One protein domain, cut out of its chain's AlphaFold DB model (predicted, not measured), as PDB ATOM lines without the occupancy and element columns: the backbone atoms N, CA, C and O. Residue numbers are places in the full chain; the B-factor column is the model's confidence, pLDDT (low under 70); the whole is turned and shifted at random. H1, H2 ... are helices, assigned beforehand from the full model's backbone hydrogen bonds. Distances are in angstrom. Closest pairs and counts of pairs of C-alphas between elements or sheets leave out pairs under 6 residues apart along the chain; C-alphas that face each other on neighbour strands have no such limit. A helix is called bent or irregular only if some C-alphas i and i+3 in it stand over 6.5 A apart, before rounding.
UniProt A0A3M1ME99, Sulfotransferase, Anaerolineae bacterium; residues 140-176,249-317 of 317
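What this domain is: This is residues 140 to 176 and 249 to 317 of the 317 residues of the protein "Sulfotransferase" of Anaerolineae bacterium (UniProt A0A3M1ME99). H2 and the kinked H4 run side by side as the core; H1 crosses the beginning of H2, long H5 passes that beginning too, and small H3 packs on H1. The 106 printed residues have five named helices, H1 to H5 in chain order: all helix, compact, radius of gyration of the C-alphas 14.6 A, spans 45 by 33 by 23 A.

How they stand to each other: H1, residues 140 to 151, touches H2, residues 160 to 176, at a steep tilt of 60 degrees, closest at C-alphas 144 and 163, 5.2 A. H1 touches H3, residues 249 to 253, with residues 141 to 146 alone, closest at C-alphas 142 and 250, 4.2 A. H2 touches H4, residues 256 to 272, closest at C-alphas 164 and 262, 5.3 A. H2 touches H5, residues 285 to 310, with residues 161 to 162 alone, closest at C-alphas 161 and 294, 6.1 A. Every O i to N i+4 pair is within hydrogen-bond range in H2, H3 and H5; H1 has 7 of 8, H4 11 of 13.

Where its parts are: H1 begins at C-alpha 140 (163.155, 366.510, 200.091); H5, 37.5 A long, ends at C-alpha 310 (153.176, 340.730, 186.457). H4 is irregular: C-alphas 265 and 268 are 7.9 A apart.

The domain as a whole: Residues 177 to 248 are cut out, a gap of 28.7 A between C-alphas 176 and 249. H4 to H5 is a long link. Residues 315 to 317 have pLDDT under 70.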
ATOM      1  N   PRO A 140     162.722 367.896 200.207       98.19
ATOM      2  CA  PRO A 140     163.155 366.510 200.091       98.19
ATOM      3  C   PRO A 140     164.065 366.067 201.234       98.19
ATOM      4  O   PRO A 140     164.065 364.877 201.548       98.19
ATOM      5  N   PHE A 141     164.818 366.964 201.876       98.38
ATOM      6  CA  PHE A 141     165.634 366.601 203.035       98.38
ATOM      7  C   PHE A 141     164.747 366.271 204.230       98.38
ATOM      8  O   PHE A 141     164.914 365.220 204.852       98.38
ATOM      9  N   ASP A 142     163.775 367.137 204.518       98.06
ATOM     10  CA  ASP A 142     162.849 366.958 205.637       98.06
ATOM     11  C   ASP A 142     161.937 365.737 205.434       98.06
ATOM     12  O   ASP A 142     161.704 364.956 206.364       98.06
ATOM     13  N   ALA A 143     161.448 365.531 204.207       97.31
ATOM     14  CA  ALA A 143     160.672 364.348 203.852       97.31
ATOM     15  C   ALA A 143     161.514 363.066 203.969       97.31
ATOM     16  O   ALA A 143     161.045 362.073 204.534       97.31
ATOM     17  N   SER A 144     162.767 363.093 203.495       97.75
ATOM     18  CA  SER A 144     163.660 361.929 203.524       97.75
ATOM     19  C   SER A 144     164.042 361.534 204.941       97.75
ATOM     20  O   SER A 144     163.855 360.373 205.298       97.75
ATOM     21  N   ILE A 145     164.505 362.468 205.781       96.94
ATOM     22  CA  ILE A 145     164.864 362.129 207.165       96.94
ATOM     23  C   ILE A 145     163.650 361.601 207.932       96.94
ATOM     24  O   ILE A 145     163.746 360.593 208.629       96.94
ATOM     25  N   SER A 146     162.466 362.196 207.728       95.44
ATOM     26  CA  SER A 146     161.254 361.705 208.382       95.44
ATOM     27  C   SER A 146     160.849 360.307 207.908       95.44
ATOM     28  O   SER A 146     160.210 359.593 208.684       95.44
ATOM     29  N   LEU A 147     161.143 359.926 206.662       95.25
ATOM     30  CA  LEU A 147     160.890 358.574 206.158       95.25
ATOM     31  C   LEU A 147     161.895 357.583 206.750       95.25
ATOM     32  O   LEU A 147     161.496 356.516 207.213       95.25
ATOM     33  N   LEU A 148     163.174 357.960 206.773       96.12
ATOM     34  CA  LEU A 148     164.258 357.130 207.290       96.12
ATOM     35  C   LEU A 148     164.061 356.807 208.771       96.12
ATOM     36  O   LEU A 148     164.023 355.630 209.120       96.12
ATOM     37  N   ASP A 149     163.815 357.813 209.613       94.00
ATOM     38  CA  ASP A 149     163.544 357.613 211.044       94.00
ATOM     39  C   ASP A 149     162.396 356.638 211.288       94.00
ATOM     40  O   ASP A 149     162.363 355.897 212.270       94.00
ATOM     41  N   LYS A 150     161.402 356.682 210.397       89.50
ATOM     42  CA  LYS A 150     160.159 355.962 210.591       89.50
ATOM     43  C   LYS A 150     160.247 354.507 210.150       89.50
ATOM     44  O   LYS A 150     159.629 353.658 210.797       89.50
ATOM     45  N   TYR A 151     160.986 354.232 209.079       92.38
ATOM     46  CA  TYR A 151     160.924 352.940 208.404       92.38
ATOM     47  C   TYR A 151     162.274 352.274 208.134       92.38
ATOM     48  O   TYR A 151     162.288 351.059 207.981       92.38
ATOM     49  N   ALA A 152     163.408 352.985 208.121       90.94
ATOM     50  CA  ALA A 152     164.685 352.394 207.694       90.94
ATOM     51  C   ALA A 152     165.135 351.206 208.568       90.94
ATOM     52  O   ALA A 152     165.737 350.264 208.067       90.94
ATOM     53  N   GLN A 153     164.796 351.217 209.862       90.38
ATOM     54  CA  GLN A 153     165.093 350.111 210.788       90.38
ATOM     55  C   GLN A 153     164.084 348.951 210.712       90.38
ATOM     56  O   GLN A 153     164.325 347.884 211.262       90.38
ATOM     57  N   ARG A 154     162.929 349.160 210.068       90.62
ATOM     58  CA  ARG A 154     161.823 348.187 209.993       90.62
ATOM     59  C   ARG A 154     161.704 347.552 208.612       90.62
ATOM     60  O   ARG A 154     161.221 346.434 208.481       90.62
ATOM     61  N   GLU A 155     162.133 348.271 207.584       91.88
ATOM     62  CA  GLU A 155     161.933 347.921 206.187       91.88
ATOM     63  C   GLU A 155     163.258 348.027 205.435       91.88
ATOM     64  O   GLU A 155     163.690 349.110 205.047       91.88
ATOM     65  N   PHE A 156     163.889 346.879 205.173       91.25
ATOM     66  CA  PHE A 156     165.235 346.809 204.588       91.25
ATOM     67  C   PHE A 156     165.380 347.539 203.238       91.25
ATOM     68  O   PHE A 156     166.486 347.904 202.836       91.25
ATOM     69  N   HIS A 157     164.282 347.711 202.499       91.81
ATOM     70  CA  HIS A 157     164.269 348.368 201.195       91.81
ATOM     71  C   HIS A 157     164.259 349.901 201.290       91.81
ATOM     72  O   HIS A 157     164.488 350.562 200.278       91.81
ATOM     73  N   ILE A 158     164.012 350.463 202.477       95.12
ATOM     74  CA  ILE A 158     163.986 351.905 202.711       95.12
ATOM     75  C   ILE A 158     165.374 352.368 203.148       95.12
ATOM     76  O   ILE A 158     165.829 352.122 204.260       95.12
ATOM     77  N   ASP A 159     166.039 353.078 202.245       97.00
ATOM     78  CA  ASP A 159     167.291 353.790 202.474       97.00
ATOM     79  C   ASP A 159     167.220 355.198 201.865       97.00
ATOM     80  O   ASP A 159     166.206 355.594 201.284       97.00
ATOM     81  N   VAL A 160     168.285 355.988 202.023       97.75
ATOM     82  CA  VAL A 160     168.312 357.388 201.575       97.75
ATOM     83  C   VAL A 160     168.099 357.527 200.061       97.75
ATOM     84  O   VAL A 160     167.478 358.491 199.614       97.75
ATOM     85  N   TYR A 161     168.547 356.548 199.265       98.19
ATOM     86  CA  TYR A 161     168.330 356.555 197.822       98.19
ATOM     87  C   TYR A 161     166.869 356.263 197.498       98.19
ATOM     88  O   TYR A 161     166.271 356.981 196.697       98.19
ATOM     89  N   TYR A 162     166.266 355.270 198.161       97.75
ATOM     90  CA  TYR A 162     164.829 355.027 198.053       97.75
ATOM     91  C   TYR A 162     164.017 356.267 198.451       97.75
ATOM     92  O   TYR A 162     163.100 356.639 197.725       97.75
ATOM     93  N   ALA A 163     164.363 356.930 199.559       97.75
ATOM     94  CA  ALA A 163     163.672 358.126 200.035       97.75
ATOM     95  C   ALA A 163     163.697 359.249 198.985       97.75
ATOM     96  O   ALA A 163     162.636 359.722 198.564       97.75
ATOM     97  N   ALA A 164     164.887 359.590 198.481       98.31
ATOM     98  CA  ALA A 164     165.056 360.608 197.449       98.31
ATOM     99  C   ALA A 164     164.348 360.220 196.141       98.31
ATOM    100  O   ALA A 164     163.628 361.025 195.548       98.31
ATOM    101  N   ARG A 165     164.490 358.965 195.694       97.69
ATOM    102  CA  ARG A 165     163.886 358.511 194.436       97.69
ATOM    103  C   ARG A 165     162.366 358.422 194.524       97.69
ATOM    104  O   ARG A 165     161.690 358.750 193.550       97.69
ATOM    105  N   ASN A 166     161.822 358.000 195.664       95.88
ATOM    106  CA  ASN A 166     160.383 357.966 195.899       95.88
ATOM    107  C   ASN A 166     159.802 359.382 195.960       95.88
ATOM    108  O   ASN A 166     158.732 359.594 195.397       95.88
ATOM    109  N   TRP A 167     160.511 360.342 196.564       97.94
ATOM    110  CA  TRP A 167     160.114 361.751 196.542       97.94
ATOM    111  C   TRP A 167     159.979 362.270 195.106       97.94
ATOM    112  O   TRP A 167     158.892 362.693 194.714       97.94
ATOM    113  N   VAL A 168     161.024 362.099 194.285       98.19
ATOM    114  CA  VAL A 168     161.007 362.513 192.870       98.19
ATOM    115  C   VAL A 168     159.879 361.828 192.103       98.19
ATOM    116  O   VAL A 168     159.047 362.487 191.485       98.19
ATOM    117  N   ARG A 169     159.820 360.493 192.170       96.25
ATOM    118  CA  ARG A 169     158.880 359.694 191.375       96.25
ATOM    119  C   ARG A 169     157.424 360.041 191.676       96.25
ATOM    120  O   ARG A 169     156.616 360.069 190.757       96.25
ATOM    121  N   ARG A 170     157.069 360.239 192.948       96.00
ATOM    122  CA  ARG A 170     155.676 360.481 193.354       96.00
ATOM    123  C   ARG A 170     155.226 361.895 192.995       96.00
ATOM    124  O   ARG A 170     154.132 362.030 192.467       96.00
ATOM    125  N   ILE A 171     156.070 362.908 193.206       97.88
ATOM    126  CA  ILE A 171     155.746 364.291 192.820       97.88
ATOM    127  C   ILE A 171     155.603 364.404 191.303       97.88
ATOM    128  O   ILE A 171     154.613 364.951 190.827       97.88
ATOM    129  N   GLN A 172     156.544 363.834 190.541       97.56
ATOM    130  CA  GLN A 172     156.459 363.827 189.079       97.56
ATOM    131  C   GLN A 172     155.221 363.080 188.581       97.56
ATOM    132  O   GLN A 172     154.579 363.550 187.653       97.56
ATOM    133  N   ALA A 173     154.848 361.955 189.204       96.62
ATOM    134  CA  ALA A 173     153.641 361.222 188.821       96.62
ATOM    135  C   ALA A 173     152.363 362.055 189.010       96.62
ATOM    136  O   ALA A 173     151.507 362.047 188.131       96.62
ATOM    137  N   VAL A 174     152.247 362.786 190.125       97.69
ATOM    138  CA  VAL A 174     151.096 363.666 190.363       97.69
ATOM    139  C   VAL A 174     151.095 364.837 189.388       97.69
ATOM    140  O   VAL A 174     150.072 365.080 188.759       97.69
ATOM    141  N   ARG A 175     152.228 365.531 189.217       97.62
ATOM    142  CA  ARG A 175     152.324 366.691 188.315       97.62
ATOM    143  C   ARG A 175     152.065 366.315 186.857       97.62
ATOM    144  O   ARG A 175     151.299 366.999 186.199       97.62
ATOM    145  N   ALA A 176     152.607 365.189 186.389       97.19
ATOM    146  CA  ALA A 176     152.333 364.684 185.043       97.19
ATOM    147  C   ALA A 176     150.855 364.311 184.855       97.19
ATOM    148  O   ALA A 176     150.288 364.541 183.795       97.19
ATOM    149  N   ARG A 249     164.798 370.328 209.434       96.06
ATOM    150  CA  ARG A 249     165.378 369.248 210.233       96.06
ATOM    151  C   ARG A 249     166.311 368.383 209.394       96.06
ATOM    152  O   ARG A 249     167.420 368.100 209.823       96.06
ATOM    153  N   GLY A 250     165.907 368.012 208.183       96.50
ATOM    154  CA  GLY A 250     166.744 367.247 207.266       96.50
ATOM    155  C   GLY A 250     168.036 367.981 206.921       96.50
ATOM    156  O   GLY A 250     169.081 367.355 206.801       96.50
ATOM    157  N   ARG A 251     168.006 369.312 206.846       95.88
ATOM    158  CA  ARG A 251     169.208 370.120 206.589       95.88
ATOM    159  C   ARG A 251     170.187 370.108 207.763       95.88
ATOM    160  O   ARG A 251     171.395 370.057 207.536       95.88
ATOM    161  N   ARG A 252     169.670 370.138 208.994       96.56
ATOM    162  CA  ARG A 252     170.469 370.115 210.233       96.56
ATOM    163  C   ARG A 252     171.012 368.725 210.561       96.56
ATOM    164  O   ARG A 252     172.180 368.603 210.908       96.56
ATOM    165  N   ASP A 253     170.173 367.704 210.426       97.31
ATOM    166  CA  ASP A 253     170.415 366.394 211.035       97.31
ATOM    167  C   ASP A 253     170.985 365.361 210.042       97.31
ATOM    168  O   ASP A 253     171.621 364.394 210.461       97.31
ATOM    169  N   LEU A 254     170.771 365.520 208.725       97.62
ATOM    170  CA  LEU A 254     171.349 364.597 207.739       97.62
ATOM    171  C   LEU A 254     172.851 364.835 207.574       97.62
ATOM    172  O   LEU A 254     173.326 365.971 207.500       97.62
ATOM    173  N   SER A 255     173.595 363.743 207.393       96.88
ATOM    174  CA  SER A 255     175.014 363.803 207.047       96.88
ATOM    175  C   SER A 255     175.235 364.524 205.710       96.88
ATOM    176  O   SER A 255     174.392 364.473 204.810       96.88
ATOM    177  N   ALA A 256     176.401 365.153 205.523       96.94
ATOM    178  CA  ALA A 256     176.753 365.768 204.238       96.94
ATOM    179  C   ALA A 256     176.692 364.754 203.077       96.94
ATOM    180  O   ALA A 256     176.225 365.091 201.991       96.94
ATOM    181  N   ALA A 257     177.082 363.499 203.325       96.81
ATOM    182  CA  ALA A 257     177.008 362.414 202.351       96.81
ATOM    183  C   ALA A 257     175.562 362.105 201.920       96.81
ATOM    184  O   ALA A 257     175.288 361.955 200.728       96.81
ATOM    185  N   ASP A 258     174.623 362.038 202.868       97.56
ATOM    186  CA  ASP A 258     173.205 361.801 202.575       97.56
ATOM    187  C   ASP A 258     172.560 363.001 201.887       97.56
ATOM    188  O   ASP A 258     171.819 362.821 200.921       97.56
ATOM    189  N   LYS A 259     172.902 364.226 202.306       98.25
ATOM    190  CA  LYS A 259     172.447 365.440 201.624       98.25
ATOM    191  C   LYS A 259     172.953 365.488 200.180       98.25
ATOM    192  O   LYS A 259     172.154 365.722 199.276       98.25
ATOM    193  N   ARG A 260     174.229 365.164 199.915       97.56
ATOM    194  CA  ARG A 260     174.757 365.046 198.539       97.56
ATOM    195  C   ARG A 260     173.996 364.004 197.728       97.56
ATOM    196  O   ARG A 260     173.674 364.268 196.573       97.56
ATOM    197  N   LEU A 261     173.687 362.848 198.316       97.81
ATOM    198  CA  LEU A 261     172.940 361.789 197.640       97.81
ATOM    199  C   LEU A 261     171.517 362.237 197.287       97.81
ATOM    200  O   LEU A 261     171.094 362.069 196.144       97.81
ATOM    201  N   ILE A 262     170.801 362.857 198.228       98.38
ATOM    202  CA  ILE A 262     169.466 363.412 197.978       98.38
ATOM    203  C   ILE A 262     169.536 364.455 196.863       98.38
ATOM    204  O   ILE A 262     168.776 364.349 195.908       98.38
ATOM    205  N   GLN A 263     170.486 365.396 196.905       97.88
ATOM    206  CA  GLN A 263     170.656 366.397 195.840       97.88
ATOM    207  C   GLN A 263     171.049 365.792 194.496       97.88
ATOM    208  O   GLN A 263     170.691 366.337 193.458       97.88
ATOM    209  N   HIS A 264     171.797 364.689 194.490       97.12
ATOM    210  CA  HIS A 264     172.140 363.988 193.259       97.12
ATOM    211  C   HIS A 264     170.892 363.397 192.591       97.12
ATOM    212  O   HIS A 264     170.761 363.460 191.374       97.12
ATOM    213  N   VAL A 265     169.967 362.842 193.380       98.12
ATOM    214  CA  VAL A 265     168.750 362.195 192.868       98.12
ATOM    215  C   VAL A 265     167.625 363.197 192.602       98.12
ATOM    216  O   VAL A 265     166.920 363.075 191.604       98.12
ATOM    217  N   ALA A 266     167.431 364.158 193.502       98.25
ATOM    218  CA  ALA A 266     166.289 365.066 193.531       98.25
ATOM    219  C   ALA A 266     166.607 366.488 193.056       98.25
ATOM    220  O   ALA A 266     165.678 367.271 192.897       98.25
ATOM    221  N   GLY A 267     167.878 366.822 192.806       97.75
ATOM    222  CA  GLY A 267     168.333 368.193 192.555       97.75
ATOM    223  C   GLY A 267     167.595 368.914 191.430       97.75
ATOM    224  O   GLY A 267     167.179 370.042 191.636       97.75
ATOM    225  N   GLY A 268     167.350 368.255 190.293       98.25
ATOM    226  CA  GLY A 268     166.601 368.881 189.194       98.25
ATOM    227  C   GLY A 268     165.189 369.302 189.614       98.25
ATOM    228  O   GLY A 268     164.809 370.454 189.457       98.25
ATOM    229  N   LEU A 269     164.453 368.400 190.269       98.38
ATOM    230  CA  LEU A 269     163.111 368.703 190.767       98.38
ATOM    231  C   LEU A 269     163.133 369.665 191.970       98.38
ATOM    232  O   LEU A 269     162.173 370.392 192.196       98.38
ATOM    233  N   MET A 270     164.215 369.704 192.754       98.38
ATOM    234  CA  MET A 270     164.404 370.748 193.766       98.38
ATOM    235  C   MET A 270     164.461 372.126 193.118       98.38
ATOM    236  O   MET A 270     163.746 373.017 193.569       98.38
ATOM    237  N   ASP A 271     165.267 372.272 192.068       98.31
ATOM    238  CA  ASP A 271     165.440 373.530 191.345       98.31
ATOM    239  C   ASP A 271     164.103 373.967 190.708       98.31
ATOM    240  O   ASP A 271     163.673 375.102 190.908       98.31
ATOM    241  N   GLU A 272     163.374 373.043 190.066       97.94
ATOM    242  CA  GLU A 272     162.027 373.281 189.511       97.94
ATOM    243  C   GLU A 272     160.999 373.734 190.563       97.94
ATOM    244  O   GLU A 272     160.147 374.578 190.289       97.94
ATOM    245  N   LEU A 273     161.057 373.171 191.774       97.69
ATOM    246  CA  LEU A 273     160.131 373.480 192.869       97.69
ATOM    247  C   LEU A 273     160.630 374.607 193.786       97.69
ATOM    248  O   LEU A 273     160.012 374.864 194.823       97.69
ATOM    249  N   GLY A 274     161.762 375.242 193.475       97.94
ATOM    250  CA  GLY A 274     162.349 376.308 194.290       97.94
ATOM    251  C   GLY A 274     162.888 375.859 195.658       97.94
ATOM    252  O   GLY A 274     162.995 376.674 196.575       97.94
ATOM    253  N   TYR A 275     163.219 374.577 195.848       98.06
ATOM    254  CA  TYR A 275     163.927 374.114 197.048       98.06
ATOM    255  C   TYR A 275     165.431 374.360 196.914       98.06
ATOM    256  O   TYR A 275     166.104 373.781 196.066       98.06
ATOM    257  N   ARG A 276     165.995 375.173 197.813       96.88
ATOM    258  CA  ARG A 276     167.417 375.537 197.773       96.88
ATOM    259  C   ARG A 276     168.339 374.323 197.943       96.88
ATOM    260  O   ARG A 276     168.225 373.574 198.920       96.88
ATOM    261  N   ARG A 277     169.324 374.196 197.053       96.56
ATOM    262  CA  ARG A 277     170.455 373.270 197.205       96.56
ATOM    263  C   ARG A 277     171.535 373.863 198.118       96.56
ATOM    264  O   ARG A 277     171.763 375.069 198.141       96.56
ATOM    265  N   GLU A 278     172.184 373.002 198.882       95.81
ATOM    266  CA  GLU A 278     173.369 373.287 199.681       95.81
ATOM    267  C   GLU A 278     174.631 372.995 198.866       95.81
ATOM    268  O   GLU A 278     174.731 371.959 198.193       95.81
ATOM    269  N   ASP A 279     175.606 373.900 198.958       94.94
ATOM    270  CA  ASP A 279     176.969 373.604 198.535       94.94
ATOM    271  C   ASP A 279     177.611 372.687 199.580       94.94
ATOM    272  O   ASP A 279     177.846 373.066 200.725       94.94
ATOM    273  N   LEU A 280     177.827 371.439 199.177       94.81
ATOM    274  CA  LEU A 280     178.391 370.390 200.018       94.81
ATOM    275  C   LEU A 280     179.780 369.976 199.516       94.81
ATOM    276  O   LEU A 280     180.321 368.983 200.001       94.81
ATOM    277  N   GLY A 281     180.348 370.671 198.526       92.94
ATOM    278  CA  GLY A 281     181.586 370.271 197.865       92.94
ATOM    279  C   GLY A 281     181.489 368.950 197.085       92.94
ATOM    280  O   GLY A 281     180.414 368.376 196.875       92.94
ATOM    281  N   ALA A 282     182.644 368.457 196.635       90.44
ATOM    282  CA  ALA A 282     182.731 367.280 195.778       90.44
ATOM    283  C   ALA A 282     182.410 365.966 196.514       90.44
ATOM    284  O   ALA A 282     182.740 365.767 197.681       90.44
ATOM    285  N   CYS A 283     181.799 365.036 195.779       92.38
ATOM    286  CA  CYS A 283     181.486 363.692 196.258       92.38
ATOM    287  C   CYS A 283     182.757 362.827 196.306       92.38
ATOM    288  O   CYS A 283     183.465 362.706 195.295       92.38
ATOM    289  N   SER A 284     183.035 362.198 197.450       94.44
ATOM    290  CA  SER A 284     184.212 361.335 197.608       94.44
ATOM    291  C   SER A 284     184.075 360.026 196.805       94.44
ATOM    292  O   SER A 284     182.960 359.596 196.491       94.44
ATOM    293  N   PRO A 285     185.177 359.316 196.485       95.88
ATOM    294  CA  PRO A 285     185.093 358.007 195.830       95.88
ATOM    295  C   PRO A 285     184.252 356.982 196.609       95.88
ATOM    296  O   PRO A 285     183.548 356.174 196.004       95.88
ATOM    297  N   ALA A 286     184.289 357.024 197.946       95.88
ATOM    298  CA  ALA A 286     183.478 356.153 198.793       95.88
ATOM    299  C   ALA A 286     181.980 356.477 198.682       95.88
ATOM    300  O   ALA A 286     181.161 355.568 198.556       95.88
ATOM    301  N   GLU A 287     181.624 357.762 198.649       95.75
ATOM    302  CA  GLU A 287     180.240 358.212 198.475       95.75
ATOM    303  C   GLU A 287     179.687 357.843 197.095       95.75
ATOM    304  O   GLU A 287     178.559 357.361 196.999       95.75
ATOM    305  N   LYS A 288     180.498 357.966 196.034       95.25
ATOM    306  CA  LYS A 288     180.132 357.510 194.682       95.25
ATOM    307  C   LYS A 288     179.852 356.005 194.646       95.25
ATOM    308  O   LYS A 288     178.846 355.588 194.074       95.25
ATOM    309  N   ARG A 289     180.696 355.187 195.294       97.31
ATOM    310  CA  ARG A 289     180.470 353.733 195.415       97.31
ATOM    311  C   ARG A 289     179.198 353.414 196.199       97.31
ATOM    312  O   ARG A 289     178.421 352.569 195.763       97.31
ATOM    313  N   ARG A 290     178.951 354.112 197.314       97.19
ATOM    314  CA  ARG A 290     177.721 353.956 198.109       97.19
ATOM    315  C   ARG A 290     176.478 354.294 197.290       97.19
ATOM    316  O   ARG A 290     175.523 353.525 197.303       97.19
ATOM    317  N   LEU A 291     176.493 355.411 196.564       95.81
ATOM    318  CA  LEU A 291     175.405 355.804 195.669       95.81
ATOM    319  C   LEU A 291     175.135 354.723 194.615       95.81
ATOM    320  O   LEU A 291     173.985 354.321 194.450       95.81
ATOM    321  N   ALA A 292     176.178 354.227 193.941       97.06
ATOM    322  CA  ALA A 292     176.040 353.170 192.942       97.06
ATOM    323  C   ALA A 292     175.423 351.899 193.547       97.06
ATOM    324  O   ALA A 292     174.469 351.361 192.997       97.06
ATOM    325  N   PHE A 293     175.896 351.472 194.721       98.06
ATOM    326  CA  PHE A 293     175.345 350.315 195.426       98.06
ATOM    327  C   PHE A 293     173.859 350.486 195.778       98.06
ATOM    328  O   PHE A 293     173.050 349.610 195.468       98.06
ATOM    329  N   LEU A 294     173.479 351.613 196.391       97.88
ATOM    330  CA  LEU A 294     172.088 351.876 196.780       97.88
ATOM    331  C   LEU A 294     171.163 351.980 195.561       97.88
ATOM    332  O   LEU A 294     170.041 351.472 195.588       97.88
ATOM    333  N   ARG A 295     171.653 352.570 194.467       97.62
ATOM    334  CA  ARG A 295     170.947 352.598 193.186       97.62
ATOM    335  C   ARG A 295     170.712 351.192 192.640       97.62
ATOM    336  O   ARG A 295     169.570 350.860 192.331       97.62
ATOM    337  N   THR A 296     171.751 350.362 192.565       97.75
ATOM    338  CA  THR A 296     171.637 348.979 192.078       97.75
ATOM    339  C   THR A 296     170.672 348.169 192.940       97.75
ATOM    340  O   THR A 296     169.793 347.490 192.414       97.75
ATOM    341  N   LYS A 297     170.764 348.292 194.273       97.19
ATOM    342  CA  LYS A 297     169.812 347.679 195.209       97.19
ATOM    343  C   LYS A 297     168.376 348.096 194.886       97.19
ATOM    344  O   LYS A 297     167.505 347.237 194.763       97.19
ATOM    345  N   TYR A 298     168.122 349.398 194.731       96.50
ATOM    346  CA  TYR A 298     166.800 349.906 194.370       96.50
ATOM    347  C   TYR A 298     166.306 349.304 193.048       96.50
ATOM    348  O   TYR A 298     165.179 348.821 192.981       96.50
ATOM    349  N   GLU A 299     167.142 349.292 192.010       96.06
ATOM    350  CA  GLU A 299     166.786 348.771 190.686       96.06
ATOM    351  C   GLU A 299     166.444 347.274 190.723       96.06
ATOM    352  O   GLU A 299     165.405 346.886 190.182       96.06
ATOM    353  N   ILE A 300     167.235 346.457 191.430       96.56
ATOM    354  CA  ILE A 300     166.972 345.023 191.631       96.56
ATOM    355  C   ILE A 300     165.624 344.813 192.328       96.56
ATOM    356  O   ILE A 300     164.802 344.021 191.866       96.56
ATOM    357  N   LEU A 301     165.358 345.551 193.411       94.25
ATOM    358  CA  LEU A 301     164.104 345.424 194.156       94.25
ATOM    359  C   LEU A 301     162.893 345.864 193.324       94.25
ATOM    360  O   LEU A 301     161.854 345.204 193.348       94.25
ATOM    361  N   GLN A 302     163.015 346.945 192.549       91.31
ATOM    362  CA  GLN A 302     161.948 347.387 191.646       91.31
ATOM    363  C   GLN A 302     161.726 346.415 190.487       91.31
ATOM    364  O   GLN A 302     160.592 346.246 190.038       91.31
ATOM    365  N   TRP A 303     162.784 345.792 189.969       93.06
ATOM    366  CA  TRP A 303     162.662 344.744 188.963       93.06
ATOM    367  C   TRP A 303     161.929 343.528 189.536       93.06
ATOM    368  O   TRP A 303     160.881 343.159 189.010       93.06
ATOM    369  N   GLY A 304     162.381 342.999 190.677       92.88
ATOM    370  CA  GLY A 304     161.733 341.866 191.341       92.88
ATOM    371  C   GLY A 304     160.260 342.136 191.659       92.88
ATOM    372  O   GLY A 304     159.397 341.304 191.378       92.88
ATOM    373  N   ARG A 305     159.935 343.340 192.152       88.19
ATOM    374  CA  ARG A 305     158.547 343.736 192.431       88.19
ATOM    375  C   ARG A 305     157.686 343.810 191.168       88.19
ATOM    376  O   ARG A 305     156.538 343.367 191.201       88.19
ATOM    377  N   ARG A 306     158.213 344.340 190.058       88.44
ATOM    378  CA  ARG A 306     157.504 344.376 188.764       88.44
ATOM    379  C   ARG A 306     157.244 342.971 188.229       88.44
ATOM    380  O   ARG A 306     156.119 342.690 187.816       88.44
ATOM    381  N   THR A 307     158.231 342.084 188.309       90.19
ATOM    382  CA  THR A 307     158.085 340.675 187.922       90.19
ATOM    383  C   THR A 307     157.005 339.992 188.758       90.19
ATOM    384  O   THR A 307     156.048 339.460 188.204       90.19
ATOM    385  N   ALA A 308     157.069 340.102 190.088       88.50
ATOM    386  CA  ALA A 308     156.064 339.530 190.982       88.50
ATOM    387  C   ALA A 308     154.653 340.102 190.745       88.50
ATOM    388  O   ALA A 308     153.673 339.364 190.788       88.50
ATOM    389  N   THR A 309     154.534 341.399 190.443       84.00
ATOM    390  CA  THR A 309     153.250 342.030 190.085       84.00
ATOM    391  C   THR A 309     152.693 341.468 188.776       84.00
ATOM    392  O   THR A 309     151.502 341.180 188.682       84.00
ATOM    393  N   THR A 310     153.552 341.286 187.770       85.50
ATOM    394  CA  THR A 310     153.176 340.730 186.457       85.50
ATOM    395  C   THR A 310     152.704 339.282 186.586       85.50
ATOM    396  O   THR A 310     151.734 338.892 185.947       85.50
ATOM    397  N   LEU A 311     153.329 338.520 187.486       86.88
ATOM    398  CA  LEU A 311     152.934 337.156 187.843       86.88
ATOM    399  C   LEU A 311     151.718 337.091 188.790       86.88
ATOM    400  O   LEU A 311     151.309 336.003 189.183       86.88
ATOM    401  N   GLY A 312     151.142 338.229 189.193       78.94
ATOM    402  CA  GLY A 312     149.981 338.286 190.092       78.94
ATOM    403  C   GLY A 312     150.278 337.977 191.564       78.94
ATOM    404  O   GLY A 312     149.347 337.873 192.360       78.94
ATOM    405  N   LEU A 313     151.554 337.860 191.944       78.31
ATOM    406  CA  LEU A 313     151.996 337.562 193.311       78.31
ATOM    407  C   LEU A 313     151.965 338.792 194.225       78.31
ATOM    408  O   LEU A 313     151.837 338.664 195.441       78.31
ATOM    409  N   LEU A 314     152.079 339.992 193.650       74.75
ATOM    410  CA  LEU A 314     151.997 341.261 194.372       74.75
ATOM    411  C   LEU A 314     150.952 342.193 193.749       74.75
ATOM    412  O   LEU A 314     150.713 342.139 192.539       74.75
ATOM    413  N   PRO A 315     150.329 343.075 194.551       63.72
ATOM    414  CA  PRO A 315     149.473 344.117 194.010       63.72
ATOM    415  C   PRO A 315     150.281 345.128 193.172       63.72
ATOM    416  O   PRO A 315     151.454 345.374 193.470       63.72
ATOM    417  N   PRO A 316     149.650 345.749 192.157       60.25
ATOM    418  CA  PRO A 316     150.262 346.821 191.371       60.25
ATOM    419  C   PRO A 316     150.670 348.030 192.237       60.25
ATOM    420  O   PRO A 316     150.082 348.260 193.295       60.25
ATOM    421  N   ILE A 317     151.714 348.758 191.806       57.12
ATOM    422  CA  ILE A 317     152.337 349.906 192.515       57.12
ATOM    423  C   ILE A 317     151.695 351.227 192.153       57.12
ATOM    424  O   ILE A 317     151.546 351.465 190.936       57.12
TER     425      ILE A 317